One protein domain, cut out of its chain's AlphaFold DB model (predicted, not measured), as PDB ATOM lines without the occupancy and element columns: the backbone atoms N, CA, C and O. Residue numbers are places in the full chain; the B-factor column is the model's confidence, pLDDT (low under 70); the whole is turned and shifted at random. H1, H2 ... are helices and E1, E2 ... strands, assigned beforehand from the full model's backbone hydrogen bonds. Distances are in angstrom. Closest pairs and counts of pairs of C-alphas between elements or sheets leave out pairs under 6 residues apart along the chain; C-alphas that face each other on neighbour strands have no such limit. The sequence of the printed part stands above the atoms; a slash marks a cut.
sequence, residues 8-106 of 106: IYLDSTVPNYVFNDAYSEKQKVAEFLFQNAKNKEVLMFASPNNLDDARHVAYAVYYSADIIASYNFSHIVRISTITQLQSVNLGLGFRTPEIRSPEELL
ATOM      1  N   ILE A   8      79.776  54.631  51.959       88.38
ATOM      2  CA  ILE A   8      78.363  54.299  51.731       88.38
ATOM      3  C   ILE A   8      77.814  55.178  50.616       88.38
ATOM      4  O   ILE A   8      77.920  56.398  50.679       88.38
ATOM      5  N   TYR A   9      77.210  54.554  49.613       89.19
ATOM      6  CA  TYR A   9      76.434  55.225  48.585       89.19
ATOM      7  C   TYR A   9      74.961  55.249  48.994       89.19
ATOM      8  O   TYR A   9      74.355  54.196  49.191       89.19
ATOM      9  N   LEU A  10      74.387  56.443  49.121       86.75
ATOM     10  CA  LEU A  10      72.954  56.623  49.325       86.75
ATOM     11  C   LEU A  10      72.276  56.780  47.967       86.75
ATOM     12  O   LEU A  10      72.537  57.737  47.234       86.75
ATOM     13  N   ASP A  11      71.401  55.833  47.645       83.81
ATOM     14  CA  ASP A  11      70.498  55.947  46.508       83.81
ATOM     15  C   ASP A  11      69.552  57.148  46.675       83.81
ATOM     16  O   ASP A  11      69.216  57.511  47.800       83.81
ATOM     17  N   SER A  12      69.084  57.745  45.573       78.38
ATOM     18  CA  SER A  12      68.221  58.938  45.551       78.38
ATOM     19  C   SER A  12      66.928  58.760  46.348       78.38
ATOM     20  O   SER A  12      66.351  59.740  46.824       78.38
ATOM     21  N   THR A  13      66.494  57.516  46.557       77.81
ATOM     22  CA  THR A  13      65.341  57.201  47.401       77.81
ATOM     23  C   THR A  13      65.560  57.509  48.878       77.81
ATOM     24  O   THR A  13      64.606  57.899  49.543       77.81
ATOM     25  N   VAL A  14      66.786  57.406  49.400       78.00
ATOM     26  CA  VAL A  14      67.075  57.649  50.825       78.00
ATOM     27  C   VAL A  14      66.975  59.144  51.176       78.00
ATOM     28  O   VAL A  14      66.226  59.481  52.092       78.00
ATOM     29  N   PRO A  15      67.609  60.074  50.433       76.38
ATOM     30  CA  PRO A  15      67.421  61.513  50.615       76.38
ATOM     31  C   PRO A  15      65.983  61.987  50.416       76.38
ATOM     32  O   PRO A  15      65.565  62.926  51.084       76.38
ATOM     33  N   ASN A  16      65.207  61.340  49.541       78.56
ATOM     34  CA  ASN A  16      63.808  61.707  49.326       78.56
ATOM     35  C   ASN A  16      62.973  61.596  50.617       78.56
ATOM     36  O   ASN A  16      62.069  62.396  50.838       78.56
ATOM     37  N   TYR A  17      63.304  60.649  51.503       79.31
ATOM     38  CA  TYR A  17      62.626  60.493  52.793       79.31
ATOM     39  C   TYR A  17      63.041  61.525  53.849       79.31
ATOM     40  O   TYR A  17      62.314  61.687  54.820       79.31
ATOM     41  N   VAL A  18      64.143  62.263  53.667       74.38
ATOM     42  CA  VAL A  18      64.482  63.397  54.554       74.38
ATOM     43  C   VAL A  18      63.478  64.538  54.388       74.38
ATOM     44  O   VAL A  18      63.187  65.255  55.337       74.38
ATOM     45  N   PHE A  19      62.940  64.705  53.180       72.38
ATOM     46  CA  PHE A  19      62.047  65.811  52.835       72.38
ATOM     47  C   PHE A  19      60.571  65.401  52.771       72.38
ATOM     48  O   PHE A  19      59.738  66.213  52.375       72.38
ATOM     49  N   ASN A  20      60.243  64.154  53.128       71.31
ATOM     50  CA  ASN A  20      58.886  63.618  53.069       71.31
ATOM     51  C   ASN A  20      58.430  63.150  54.457       71.31
ATOM     52  O   ASN A  20      58.827  62.090  54.939       71.31
ATOM     53  N   ASP A  21      57.553  63.944  55.060       67.12
ATOM     54  CA  ASP A  21      56.976  63.793  56.396       67.12
ATOM     55  C   ASP A  21      55.864  62.729  56.484       67.12
ATOM     56  O   ASP A  21      55.411  62.384  57.577       67.12
ATOM     57  N   ALA A  22      55.465  62.125  55.359       67.75
ATOM     58  CA  ALA A  22      54.457  61.064  55.336       67.75
ATOM     59  C   ALA A  22      54.943  59.725  55.934       67.75
ATOM     60  O   ALA A  22      54.123  58.849  56.215       67.75
ATOM     61  N   TYR A  23      56.258  59.537  56.130       69.06
ATOM     62  CA  TYR A  23      56.850  58.276  56.602       69.06
ATOM     63  C   TYR A  23      57.819  58.492  57.771       69.06
ATOM     64  O   TYR A  23      59.039  58.443  57.599       69.06
ATOM     65  N   SER A  24      57.271  58.655  58.980       73.12
ATOM     66  CA  SER A  24      58.033  59.017  60.186       73.12
ATOM     67  C   SER A  24      59.225  58.104  60.492       73.12
ATOM     68  O   SER A  24      60.250  58.581  60.965       73.12
ATOM     69  N   GLU A  25      59.127  56.798  60.230       79.88
ATOM     70  CA  GLU A  25      60.233  55.864  60.496       79.88
ATOM     71  C   GLU A  25      61.346  55.965  59.446       79.88
ATOM     72  O   GLU A  25      62.513  56.098  59.805       79.88
ATOM     73  N   LYS A  26      61.007  55.997  58.150       79.12
ATOM     74  CA  LYS A  26      62.003  56.138  57.069       79.12
ATOM     75  C   LYS A  26      62.716  57.485  57.121       79.12
ATOM     76  O   LYS A  26      63.912  57.554  56.843       79.12
ATOM     77  N   GLN A  27      61.998  58.533  57.520       80.44
ATOM     78  CA  GLN A  27      62.573  59.848  57.755       80.44
ATOM     79  C   GLN A  27      63.647  59.794  58.849       80.44
ATOM     80  O   GLN A  27      64.763  60.248  58.616       80.44
ATOM     81  N   LYS A  28      63.369  59.155  59.996       81.88
ATOM     82  CA  LYS A  28      64.360  58.989  61.077       81.88
ATOM     83  C   LYS A  28      65.605  58.233  60.613       81.88
ATOM     84  O   LYS A  28      66.715  58.632  60.957       81.88
ATOM     85  N   VAL A  29      65.439  57.160  59.834       84.25
ATOM     86  CA  VAL A  29      66.573  56.391  59.288       84.25
ATOM     87  C   VAL A  29      67.410  57.257  58.352       84.25
ATOM     88  O   VAL A  29      68.633  57.313  58.486       84.25
ATOM     89  N   ALA A  30      66.762  57.971  57.431       82.75
ATOM     90  CA  ALA A  30      67.446  58.862  56.509       82.75
ATOM     91  C   ALA A  30      68.190  59.973  57.270       82.75
ATOM     92  O   ALA A  30      69.398  60.123  57.097       82.75
ATOM     93  N   GLU A  31      67.522  60.682  58.180       81.44
ATOM     94  CA  GLU A  31      68.132  61.712  59.030       81.44
ATOM     95  C   GLU A  31      69.329  61.169  59.818       81.44
ATOM     96  O   GLU A  31      70.388  61.799  59.838       81.44
ATOM     97  N   PHE A  32      69.214  59.976  60.404       82.94
ATOM     98  CA  PHE A  32      70.324  59.331  61.097       82.94
ATOM     99  C   PHE A  32      71.512  59.080  60.161       82.94
ATOM    100  O   PHE A  32      72.649  59.398  60.519       82.94
ATOM    101  N   LEU A  33      71.279  58.542  58.960       81.38
ATOM    102  CA  LEU A  33      72.337  58.302  57.974       81.38
ATOM    103  C   LEU A  33      73.017  59.608  57.542       81.38
ATOM    104  O   LEU A  33      74.245  59.648  57.445       81.38
ATOM    105  N   PHE A  34      72.246  60.684  57.365       78.44
ATOM    106  CA  PHE A  34      72.767  62.016  57.057       78.44
ATOM    107  C   PHE A  34      73.600  62.603  58.203       78.44
ATOM    108  O   PHE A  34      74.705  63.093  57.973       78.44
ATOM    109  N   GLN A  35      73.130  62.522  59.450       76.94
ATOM    110  CA  GLN A  35      73.864  63.041  60.611       76.94
ATOM    111  C   GLN A  35      75.165  62.265  60.862       76.94
ATOM    112  O   GLN A  35      76.206  62.847  61.181       76.94
ATOM    113  N   ASN A  36      75.138  60.947  60.647       72.12
ATOM    114  CA  ASN A  36      76.305  60.079  60.805       72.12
ATOM    115  C   ASN A  36      77.263  60.110  59.606       72.12
ATOM    116  O   ASN A  36      78.345  59.516  59.677       72.12
ATOM    117  N   ALA A  37      76.936  60.851  58.542       68.19
ATOM    118  CA  ALA A  37      77.812  61.039  57.391       68.19
ATOM    119  C   ALA A  37      79.153  61.688  57.760       68.19
ATOM    120  O   ALA A  37      80.134  61.480  57.068       68.19
ATOM    121  N   LYS A  38      79.261  62.413  58.883       60.69
ATOM    122  CA  LYS A  38      80.549  62.967  59.352       60.69
ATOM    123  C   LYS A  38      81.561  61.884  59.760       60.69
ATOM    124  O   LYS A  38      82.775  62.077  59.664       60.69
ATOM    125  N   ASN A  39      81.069  60.725  60.200       64.62
ATOM    126  CA  ASN A  39      81.893  59.614  60.673       64.62
ATOM    127  C   ASN A  39      82.130  58.537  59.601       64.62
ATOM    128  O   ASN A  39      82.949  57.646  59.817       64.62
ATOM    129  N   LYS A  40      81.473  58.641  58.441       66.25
ATOM    130  CA  LYS A  40      81.548  57.713  57.300       66.25
ATOM    131  C   LYS A  40      81.961  58.490  56.039       66.25
ATOM    132  O   LYS A  40      81.882  59.708  56.026       66.25
ATOM    133  N   GLU A  41      82.433  57.829  54.987       73.00
ATOM    134  CA  GLU A  41      82.559  58.504  53.684       73.00
ATOM    135  C   GLU A  41      81.250  58.276  52.929       73.00
ATOM    136  O   GLU A  41      80.970  57.163  52.491       73.00
ATOM    137  N   VAL A  42      80.397  59.298  52.858       74.38
ATOM    138  CA  VAL A  42      79.086  59.174  52.213       74.38
ATOM    139  C   VAL A  42      79.143  59.769  50.815       74.38
ATOM    140  O   VAL A  42      79.446  60.947  50.640       74.38
ATOM    141  N   LEU A  43      78.829  58.942  49.823       73.00
ATOM    142  CA  LEU A  43      78.528  59.377  48.470       73.00
ATOM    143  C   LEU A  43      77.018  59.519  48.333       73.00
ATOM    144  O   LEU A  43      76.261  58.630  48.722       73.00
ATOM    145  N   MET A  44      76.586  60.605  47.714       70.38
ATOM    146  CA  MET A  44      75.191  60.809  47.361       70.38
ATOM    147  C   MET A  44      75.113  61.175  45.888       70.38
ATOM    148  O   MET A  44      75.880  62.009  45.406       70.38
ATOM    149  N   PHE A  45      74.175  60.558  45.179       67.31
ATOM    150  CA  PHE A  45      73.878  60.894  43.796       67.31
ATOM    151  C   PHE A  45      72.374  61.101  43.650       67.31
ATOM    152  O   PHE A  45      71.573  60.201  43.903       67.31
ATOM    153  N   ALA A  46      71.994  62.314  43.261       59.53
ATOM    154  CA  ALA A  46      70.619  62.659  42.945       59.53
ATOM    155  C   ALA A  46      70.459  62.641  41.421       59.53
ATOM    156  O   ALA A  46      70.953  63.529  40.727       59.53
ATOM    157  N   SER A  47      69.785  61.615  40.899       58.03
ATOM    158  CA  SER A  47      69.320  61.600  39.514       58.03
ATOM    159  C   SER A  47      67.898  62.165  39.469       58.03
ATOM    160  O   SER A  47      67.061  61.707  40.246       58.03
ATOM    161  N   PRO A  48      67.571  63.104  38.561       54.56
ATOM    162  CA  PRO A  48      66.193  63.569  38.380       54.56
ATOM    163  C   PRO A  48      65.249  62.445  37.923       54.56
ATOM    164  O   PRO A  48      64.042  62.540  38.119       54.56
ATOM    165  N   ASN A  49      65.801  61.362  37.364       54.78
ATOM    166  CA  ASN A  49      65.063  60.162  36.999       54.78
ATOM    167  C   ASN A  49      65.544  58.992  37.865       54.78
ATOM    168  O   ASN A  49      66.652  58.492  37.662       54.78
ATOM    169  N   ASN A  50      64.685  58.515  38.770       53.44
ATOM    170  CA  ASN A  50      64.881  57.300  39.584       53.44
ATOM    171  C   ASN A  50      64.877  55.991  38.754       53.44
ATOM    172  O   ASN A  50      64.673  54.916  39.303       53.44
ATOM    173  N   LEU A  51      65.007  56.072  37.426       55.59
ATOM    174  CA  LEU A  51      64.720  54.968  36.503       55.59
ATOM    175  C   LEU A  51      65.954  54.167  36.074       55.59
ATOM    176  O   LEU A  51      65.796  53.149  35.410       55.59
ATOM    177  N   ASP A  52      67.166  54.598  36.426       72.38
ATOM    178  CA  ASP A  52      68.394  53.939  35.972       72.38
ATOM    179  C   ASP A  52      69.184  53.343  37.142       72.38
ATOM    180  O   ASP A  52      70.283  53.770  37.487       72.38
ATOM    181  N   ASP A  53      68.585  52.330  37.756       76.38
ATOM    182  CA  ASP A  53      69.156  51.429  38.759       76.38
ATOM    183  C   ASP A  53      70.615  51.016  38.445       76.38
ATOM    184  O   ASP A  53      71.490  51.016  39.317       76.38
ATOM    185  N   ALA A  54      70.913  50.741  37.169       80.44
ATOM    186  CA  ALA A  54      72.249  50.373  36.705       80.44
ATOM    187  C   ALA A  54      73.263  51.519  36.848       80.44
ATOM    188  O   ALA A  54      74.425  51.277  37.180       80.44
ATOM    189  N   ARG A  55      72.838  52.772  36.663       82.88
ATOM    190  CA  ARG A  55      73.686  53.954  36.871       82.88
ATOM    191  C   ARG A  55      74.067  54.138  38.330       82.88
ATOM    192  O   ARG A  55      75.221  54.461  38.598       82.88
ATOM    193  N   HIS A  56      73.136  53.909  39.257       83.94
ATOM    194  CA  HIS A  56      73.427  53.981  40.691       83.94
ATOM    195  C   HIS A  56      74.486  52.941  41.080       83.94
ATOM    196  O   HIS A  56      75.460  53.270  41.761       83.94
ATOM    197  N   VAL A  57      74.359  51.714  40.563       87.44
ATOM    198  CA  VAL A  57      75.373  50.665  40.738       87.44
ATOM    199  C   VAL A  57      76.708  51.065  40.114       87.44
ATOM    200  O   VAL A  57      77.732  50.976  40.784       87.44
ATOM    201  N   ALA A  58      76.719  51.546  38.869       88.12
ATOM    202  CA  ALA A  58      77.947  51.948  38.183       88.12
ATOM    203  C   ALA A  58      78.689  53.071  38.926       88.12
ATOM    204  O   ALA A  58      79.906  53.003  39.084       88.12
ATOM    205  N   TYR A  59      77.963  54.070  39.442       88.62
ATOM    206  CA  TYR A  59      78.540  55.136  40.262       88.62
ATOM    207  C   TYR A  59      79.155  54.579  41.547       88.62
ATOM    208  O   TYR A  59      80.311  54.860  41.860       88.62
ATOM    209  N   ALA A  60      78.407  53.755  42.280       90.38
ATOM    210  CA  ALA A  60      78.892  53.147  43.511       90.38
ATOM    211  C   ALA A  60      80.143  52.281  43.274       90.38
ATOM    212  O   ALA A  60      81.092  52.352  44.051       90.38
ATOM    213  N   VAL A  61      80.176  51.520  42.177       92.44
ATOM    214  CA  VAL A  61      81.337  50.725  41.754       92.44
ATOM    215  C   VAL A  61      82.531  51.625  41.430       92.44
ATOM    216  O   VAL A  61      83.611  51.434  41.989       92.44
ATOM    217  N   TYR A  62      82.339  52.638  40.581       91.62
ATOM    218  CA  TYR A  62      83.406  53.540  40.140       91.62
ATOM    219  C   TYR A  62      84.069  54.276  41.310       91.62
ATOM    220  O   TYR A  62      85.293  54.358  41.392       91.62
ATOM    221  N   TYR A  63      83.274  54.752  42.272       90.44
ATOM    222  CA  TYR A  63      83.790  55.422  43.468       90.44
ATOM    223  C   TYR A  63      84.192  54.462  44.598       90.44
ATOM    224  O   TYR A  63      84.496  54.924  45.702       90.44
ATOM    225  N   SER A  64      84.229  53.151  44.334       91.38
ATOM    226  CA  SER A  64      84.645  52.115  45.286       91.38
ATOM    227  C   SER A  64      83.833  52.119  46.586       91.38
ATOM    228  O   SER A  64      84.384  51.985  47.677       91.38
ATOM    229  N   ALA A  65      82.515  52.297  46.488       91.44
ATOM    230  CA  ALA A  65      81.628  52.212  47.638       91.44
ATOM    231  C   ALA A  65      81.669  50.810  48.265       91.44
ATOM    232  O   ALA A  65      81.731  49.784  47.574       91.44
ATOM    233  N   ASP A  66      81.583  50.770  49.592       91.38
ATOM    234  CA  ASP A  66      81.432  49.547  50.364       91.38
ATOM    235  C   ASP A  66      80.011  48.985  50.272       91.38
ATOM    236  O   ASP A  66      79.803  47.775  50.128       91.38
ATOM    237  N   ILE A  67      79.037  49.890  50.354       90.69
ATOM    238  CA  ILE A  67      77.617  49.581  50.476       90.69
ATOM    239  C   ILE A  67      76.812  50.563  49.624       90.69
ATOM    240  O   ILE A  67      77.114  51.754  49.599       90.69
ATOM    241  N   ILE A  68      75.762  50.066  48.983       90.19
ATOM    242  CA  ILE A  68      74.653  50.838  48.434       90.19
ATOM    243  C   ILE A  68      73.459  50.703  49.390       90.19
ATOM    244  O   ILE A  68      72.985  49.591  49.629       90.19
ATOM    245  N   ALA A  69      72.967  51.826  49.911       88.75
ATOM    246  CA  ALA A  69      71.756  51.904  50.725       88.75
ATOM    247  C   ALA A  69      70.578  52.375  49.864       88.75
ATOM    248  O   ALA A  69      70.650  53.462  49.286       88.75
ATOM    249  N   SER A  70      69.501  51.591  49.772       86.50
ATOM    250  CA  SER A  70      68.332  51.946  48.950       86.50
ATOM    251  C   SER A  70      67.051  51.267  49.403       86.50
ATOM    252  O   SER A  70      67.065  50.143  49.902       86.50
ATOM    253  N   TYR A  71      65.933  51.936  49.131       80.19
ATOM    254  CA  TYR A  71      64.590  51.398  49.302       80.19
ATOM    255  C   TYR A  71      64.005  50.730  48.046       80.19
ATOM    256  O   TYR A  71      62.922  50.156  48.140       80.19
ATOM    257  N   ASN A  72      64.664  50.809  46.880       73.31
ATOM    258  CA  ASN A  72      64.025  50.539  45.583       73.31
ATOM    259  C   ASN A  72      64.680  49.444  44.716       73.31
ATOM    260  O   ASN A  72      64.164  49.129  43.649       73.31
ATOM    261  N   PHE A  73      65.744  48.771  45.168       66.25
ATOM    262  CA  PHE A  73      66.463  47.787  44.334       66.25
ATOM    263  C   PHE A  73      65.799  46.414  44.162       66.25
ATOM    264  O   PHE A  73      66.490  45.419  43.951       66.25
ATOM    265  N   SER A  74      64.470  46.320  44.183       65.19
ATOM    266  CA  SER A  74      63.750  45.043  44.024       65.19
ATOM    267  C   SER A  74      64.171  44.240  42.774       65.19
ATOM    268  O   SER A  74      64.132  43.006  42.781       65.19
ATOM    269  N   HIS A  75      64.650  44.914  41.721       62.28
ATOM    270  CA  HIS A  75      65.150  44.289  40.494       62.28
ATOM    271  C   HIS A  75      66.647  43.925  40.519       62.28
ATOM    272  O   HIS A  75      67.017  42.886  39.962       62.28
ATOM    273  N   ILE A  76      67.503  44.713  41.183       66.88
ATOM    274  CA  ILE A  76      68.948  44.428  41.274       66.88
ATOM    275  C   ILE A  76      69.260  43.379  42.350       66.88
ATOM    276  O   ILE A  76      70.179  42.587  42.165       66.88
ATOM    277  N   VAL A  77      68.483  43.298  43.436       73.69
ATOM    278  CA  VAL A  77      68.750  42.353  44.542       73.69
ATOM    279  C   VAL A  77      68.498  40.878  44.194       73.69
ATOM    280  O   VAL A  77      68.733  39.995  45.018       73.69
ATOM    281  N   ARG A  78      68.031  40.572  42.976       82.69
ATOM    282  CA  ARG A  78      67.910  39.187  42.502       82.69
ATOM    283  C   ARG A  78      69.295  38.545  42.441       82.69
ATOM    284  O   ARG A  78      70.207  39.100  41.834       82.69
ATOM    285  N   ILE A  79      69.427  37.336  42.993       81.69
ATOM    286  CA  ILE A  79      70.702  36.598  43.057       81.69
ATOM    287  C   ILE A  79      71.356  36.489  41.673       81.69
ATOM    288  O   ILE A  79      72.547  36.740  41.540       81.69
ATOM    289  N   SER A  80      70.578  36.188  40.628       85.31
ATOM    290  CA  SER A  80      71.090  36.108  39.254       85.31
ATOM    291  C   SER A  80      71.700  37.426  38.767       85.31
ATOM    292  O   SER A  80      72.766  37.409  38.153       85.31
ATOM    293  N   THR A  81      71.063  38.560  39.069       84.81
ATOM    294  CA  THR A  81      71.557  39.897  38.720       84.81
ATOM    295  C   THR A  81      72.835  40.226  39.490       84.81
ATOM    296  O   THR A  81      73.807  40.677  38.887       84.81
ATOM    297  N   ILE A  82      72.876  39.947  40.799       88.56
ATOM    298  CA  ILE A  82      74.069  40.165  41.632       88.56
ATOM    299  C   ILE A  82      75.252  39.351  41.100       88.56
ATOM    300  O   ILE A  82      76.331  39.906  40.908       88.56
ATOM    301  N   THR A  83      75.056  38.065  40.804       90.75
ATOM    302  CA  THR A  83      76.117  37.192  40.280       90.75
ATOM    303  C   THR A  83      76.657  37.689  38.937       90.75
ATOM    304  O   THR A  83      77.870  37.669  38.704       90.75
ATOM    305  N   GLN A  84      75.783  38.170  38.049       90.19
ATOM    306  CA  GLN A  84      76.201  38.761  36.775       90.19
ATOM    307  C   GLN A  84      77.005  40.046  36.994       90.19
ATOM    308  O   GLN A  84      78.092  40.180  36.434       90.19
ATOM    309  N   LEU A  85      76.524  40.950  37.854       90.50
ATOM    310  CA  LEU A  85      77.232  42.187  38.201       90.50
ATOM    311  C   LEU A  85      78.613  41.901  38.793       90.50
ATOM    312  O   LEU A  85      79.595  42.512  38.381       90.50
ATOM    313  N   GLN A  86      78.706  40.935  39.707       93.38
ATOM    314  CA  GLN A  86      79.972  40.498  40.292       93.38
ATOM    315  C   GLN A  86      80.939  39.967  39.241       93.38
ATOM    316  O   GLN A  86      82.111  40.334  39.263       93.38
ATOM    317  N   SER A  87      80.451  39.151  38.306       95.25
ATOM    318  CA  SER A  87      81.280  38.582  37.241       95.25
ATOM    319  C   SER A  87      81.837  39.671  36.318       95.25
ATOM    320  O   SER A  87      83.027  39.669  36.010       95.25
ATOM    321  N   VAL A  88      80.994  40.631  35.919       94.31
ATOM    322  CA  VAL A  88      81.397  41.765  35.072       94.31
ATOM    323  C   VAL A  88      82.383  42.672  35.804       94.31
ATOM    324  O   VAL A  88      83.452  42.964  35.272       94.31
ATOM    325  N   ASN A  89      82.064  43.081  37.035       94.94
ATOM    326  CA  ASN A  89      82.929  43.953  37.828       94.94
ATOM    327  C   ASN A  89      84.293  43.305  38.075       94.94
ATOM    328  O   ASN A  89      85.312  43.962  37.878       94.94
ATOM    329  N   LEU A  90      84.324  42.013  38.414       94.81
ATOM    330  CA  LEU A  90      85.568  41.270  38.603       94.81
ATOM    331  C   LEU A  90      86.423  41.261  37.329       94.81
ATOM    332  O   LEU A  90      87.622  41.521  37.405       94.81
ATOM    333  N   GLY A  91      85.812  41.023  36.163       96.62
ATOM    334  CA  GLY A  91      86.506  41.070  34.871       96.62
ATOM    335  C   GLY A  91      87.090  42.445  34.530       96.62
ATOM    336  O   GLY A  91      88.067  42.532  33.791       96.62
ATOM    337  N   LEU A  92      86.530  43.511  35.104       94.94
ATOM    338  CA  LEU A  92      86.992  44.892  34.952       94.94
ATOM    339  C   LEU A  92      87.903  45.367  36.101       94.94
ATOM    340  O   LEU A  92      88.317  46.523  36.109       94.94
ATOM    341  N   GLY A  93      88.222  44.503  37.073       94.69
ATOM    342  CA  GLY A  93      89.050  44.852  38.235       94.69
ATOM    343  C   GLY A  93      88.324  45.665  39.314       94.69
ATOM    344  O   GLY A  93      88.965  46.216  40.208       94.69
ATOM    345  N   PHE A  94      86.995  45.736  39.255       95.50
ATOM    346  CA  PHE A  94      86.173  46.436  40.229       95.50
ATOM    347  C   PHE A  94      85.585  45.503  41.290       95.50
ATOM    348  O   PHE A  94      85.214  44.354  41.048       95.50
ATOM    349  N   ARG A  95      85.410  46.060  42.489       93.50
ATOM    350  CA  ARG A  95      84.640  45.461  43.579       93.50
ATOM    351  C   ARG A  95      83.151  45.742  43.377       93.50
ATOM    352  O   ARG A  95      82.767  46.856  43.034       93.50
ATOM    353  N   THR A  96      82.306  44.754  43.667       93.50
ATOM    354  CA  THR A  96      80.849  44.958  43.691       93.50
ATOM    355  C   THR A  96      80.404  45.382  45.090       93.50
ATOM    356  O   THR A  96      80.704  44.658  46.040       93.50
ATOM    357  N   PRO A  97      79.716  46.527  45.247       92.44
ATOM    358  CA  PRO A  97      79.174  46.943  46.533       92.44
ATOM    359  C   PRO A  97      78.064  46.017  47.018       92.44
ATOM    360  O   PRO A  97      77.286  45.480  46.229       92.44
ATOM    361  N   GLU A  98      77.971  45.860  48.337       91.31
ATOM    362  CA  GLU A  98      76.821  45.198  48.945       91.31
ATOM    363  C   GLU A  98      75.598  46.101  48.825       91.31
ATOM    364  O   GLU A  98      75.687  47.301  49.064       91.31
ATOM    365  N   ILE A  99      74.447  45.527  48.494       89.31
ATOM    366  CA  ILE A  99      73.178  46.256  48.491       89.31
ATOM    367  C   ILE A  99      72.448  45.912  49.784       89.31
ATOM    368  O   ILE A  99      72.286  44.733  50.113       89.31
ATOM    369  N   ARG A 100      72.060  46.942  50.533       89.44
ATOM    370  CA  ARG A 100      71.388  46.833  51.831       89.44
ATOM    371  C   ARG A 100      70.229  47.815  51.904       89.44
ATOM    372  O   ARG A 100      70.247  48.872  51.267       89.44
ATOM    373  N   SER A 101      69.235  47.469  52.708       88.44
ATOM    374  CA  SER A 101      68.236  48.434  53.147       88.44
ATOM    375  C   SER A 101      68.885  49.473  54.078       88.44
ATOM    376  O   SER A 101      69.847  49.153  54.784       88.44
ATOM    377  N   PRO A 102      68.413  50.730  54.087       87.44
ATOM    378  CA  PRO A 102      68.909  51.754  55.007       87.44
ATOM    379  C   PRO A 102      68.817  51.345  56.484       87.44
ATOM    380  O   PRO A 102      69.692  51.706  57.267       87.44
ATOM    381  N   GLU A 103      67.808  50.554  56.848       87.50
ATOM    382  CA  GLU A 103      67.596  50.017  58.195       87.50
ATOM    383  C   GLU A 103      68.729  49.090  58.654       87.50
ATOM    384  O   GLU A 103      69.089  49.109  59.826       87.50
ATOM    385  N   GLU A 104      69.333  48.317  57.747       85.75
ATOM    386  CA  GLU A 104      70.467  47.427  58.055       85.75
ATOM    387  C   GLU A 104      71.770  48.188  58.375       85.75
ATOM    388  O   GLU A 104      72.784  47.569  58.703       85.75
ATOM    389  N   LEU A 105      71.779  49.520  58.235       83.50
ATOM    390  CA  LEU A 105      72.954  50.377  58.441       83.50
ATOM    391  C   LEU A 105      72.919  51.195  59.738       83.50
ATOM    392  O   LEU A 105      73.890  51.929  59.997       83.50
ATOM    393  N   LEU A 106      71.815  51.099  60.485       79.62
ATOM    394  CA  LEU A 106      71.646  51.635  61.837       79.62
ATOM    395  C   LEU A 106      72.408  50.772  62.848       79.62
ATOM    396  O   LEU A 106      73.134  51.378  63.668       79.62
TER     397      LEU A 106
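Overview. This is residues 8 to 106 of the 106 residues of an uncharacterized protein of Parcubacteria group bacterium GW2011_GWC2_44_17 (UniProt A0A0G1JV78). A small parallel sheet of four short strands forms the middle of an elongated body; H3 packs over one face, while H2 and H5, touching each other, graze the sheet. H4 and H2 lie toward opposite ends of the long axis. The printed part has 99 residues with five named helices and four named strands, in the order E1 H1 H2 E2 H3 E3 H4 E4 H5, class mixed. It is compact, with a radius of gyration of the C-alphas of 13.5 A and spans of 42 by 27 by 24 A.

Arrangement. The sheet runs E2, residues 41 to 44, E1, 8 to 10, E3, 67 to 69, and E4, 98 to 100, all parallel. N 43 and O 8, 2.8 A, N 9 and O 67, 2.8 A, and N 68 and O 98, 2.8 A, are within hydrogen-bond range. H3, residues 53 to 62, is on the sheet at a height of 8.8 A; its closest C-alpha pair with E1 is Ala 60 and Tyr 9, 6.0 A. H2, residues 24 to 38, touches H5, residues 102 to 105, with residues 29 to 33 alone; the closest C-alphas, of Val 29 and Glu 103, are 6.5 A apart. H1, residues 13 to 16, is close to H2 but not clearly touching, C-alphas 14 and 30 being closest at 5.8 A. H4, residues 79 to 91, is not on the sheet. E1, H1, H2, E2 and E3, H4, E4 are strand-helix-strand units, parallel neighbour strands joined through helices; E2, H3, E3 is a split one, with E1 between its strands. Their crossovers are right-handed. Every O i to N i+4 pair is within hydrogen-bond range in H3 and H4, 10 of 11 in H2; H1 and H5 are too short for one.

Along the chain. H2 measures 22.9 A, H4 18.4 A, H3 14.5 A and E2 10.0 A. E1 begins at C-alpha 8 (78.363, 54.299, 51.731); H5 ends at C-alpha 105 (72.954, 50.377, 58.441).

Size, cuts and confidence. The farthest C-alphas, of Asp 21 and Gly 91, are 43.0 A apart. The printed part has no cut and no long link. Model pLDDT is under 70 at residues 21 to 23, 37 to 40, 45 to 51 and 73 to 76.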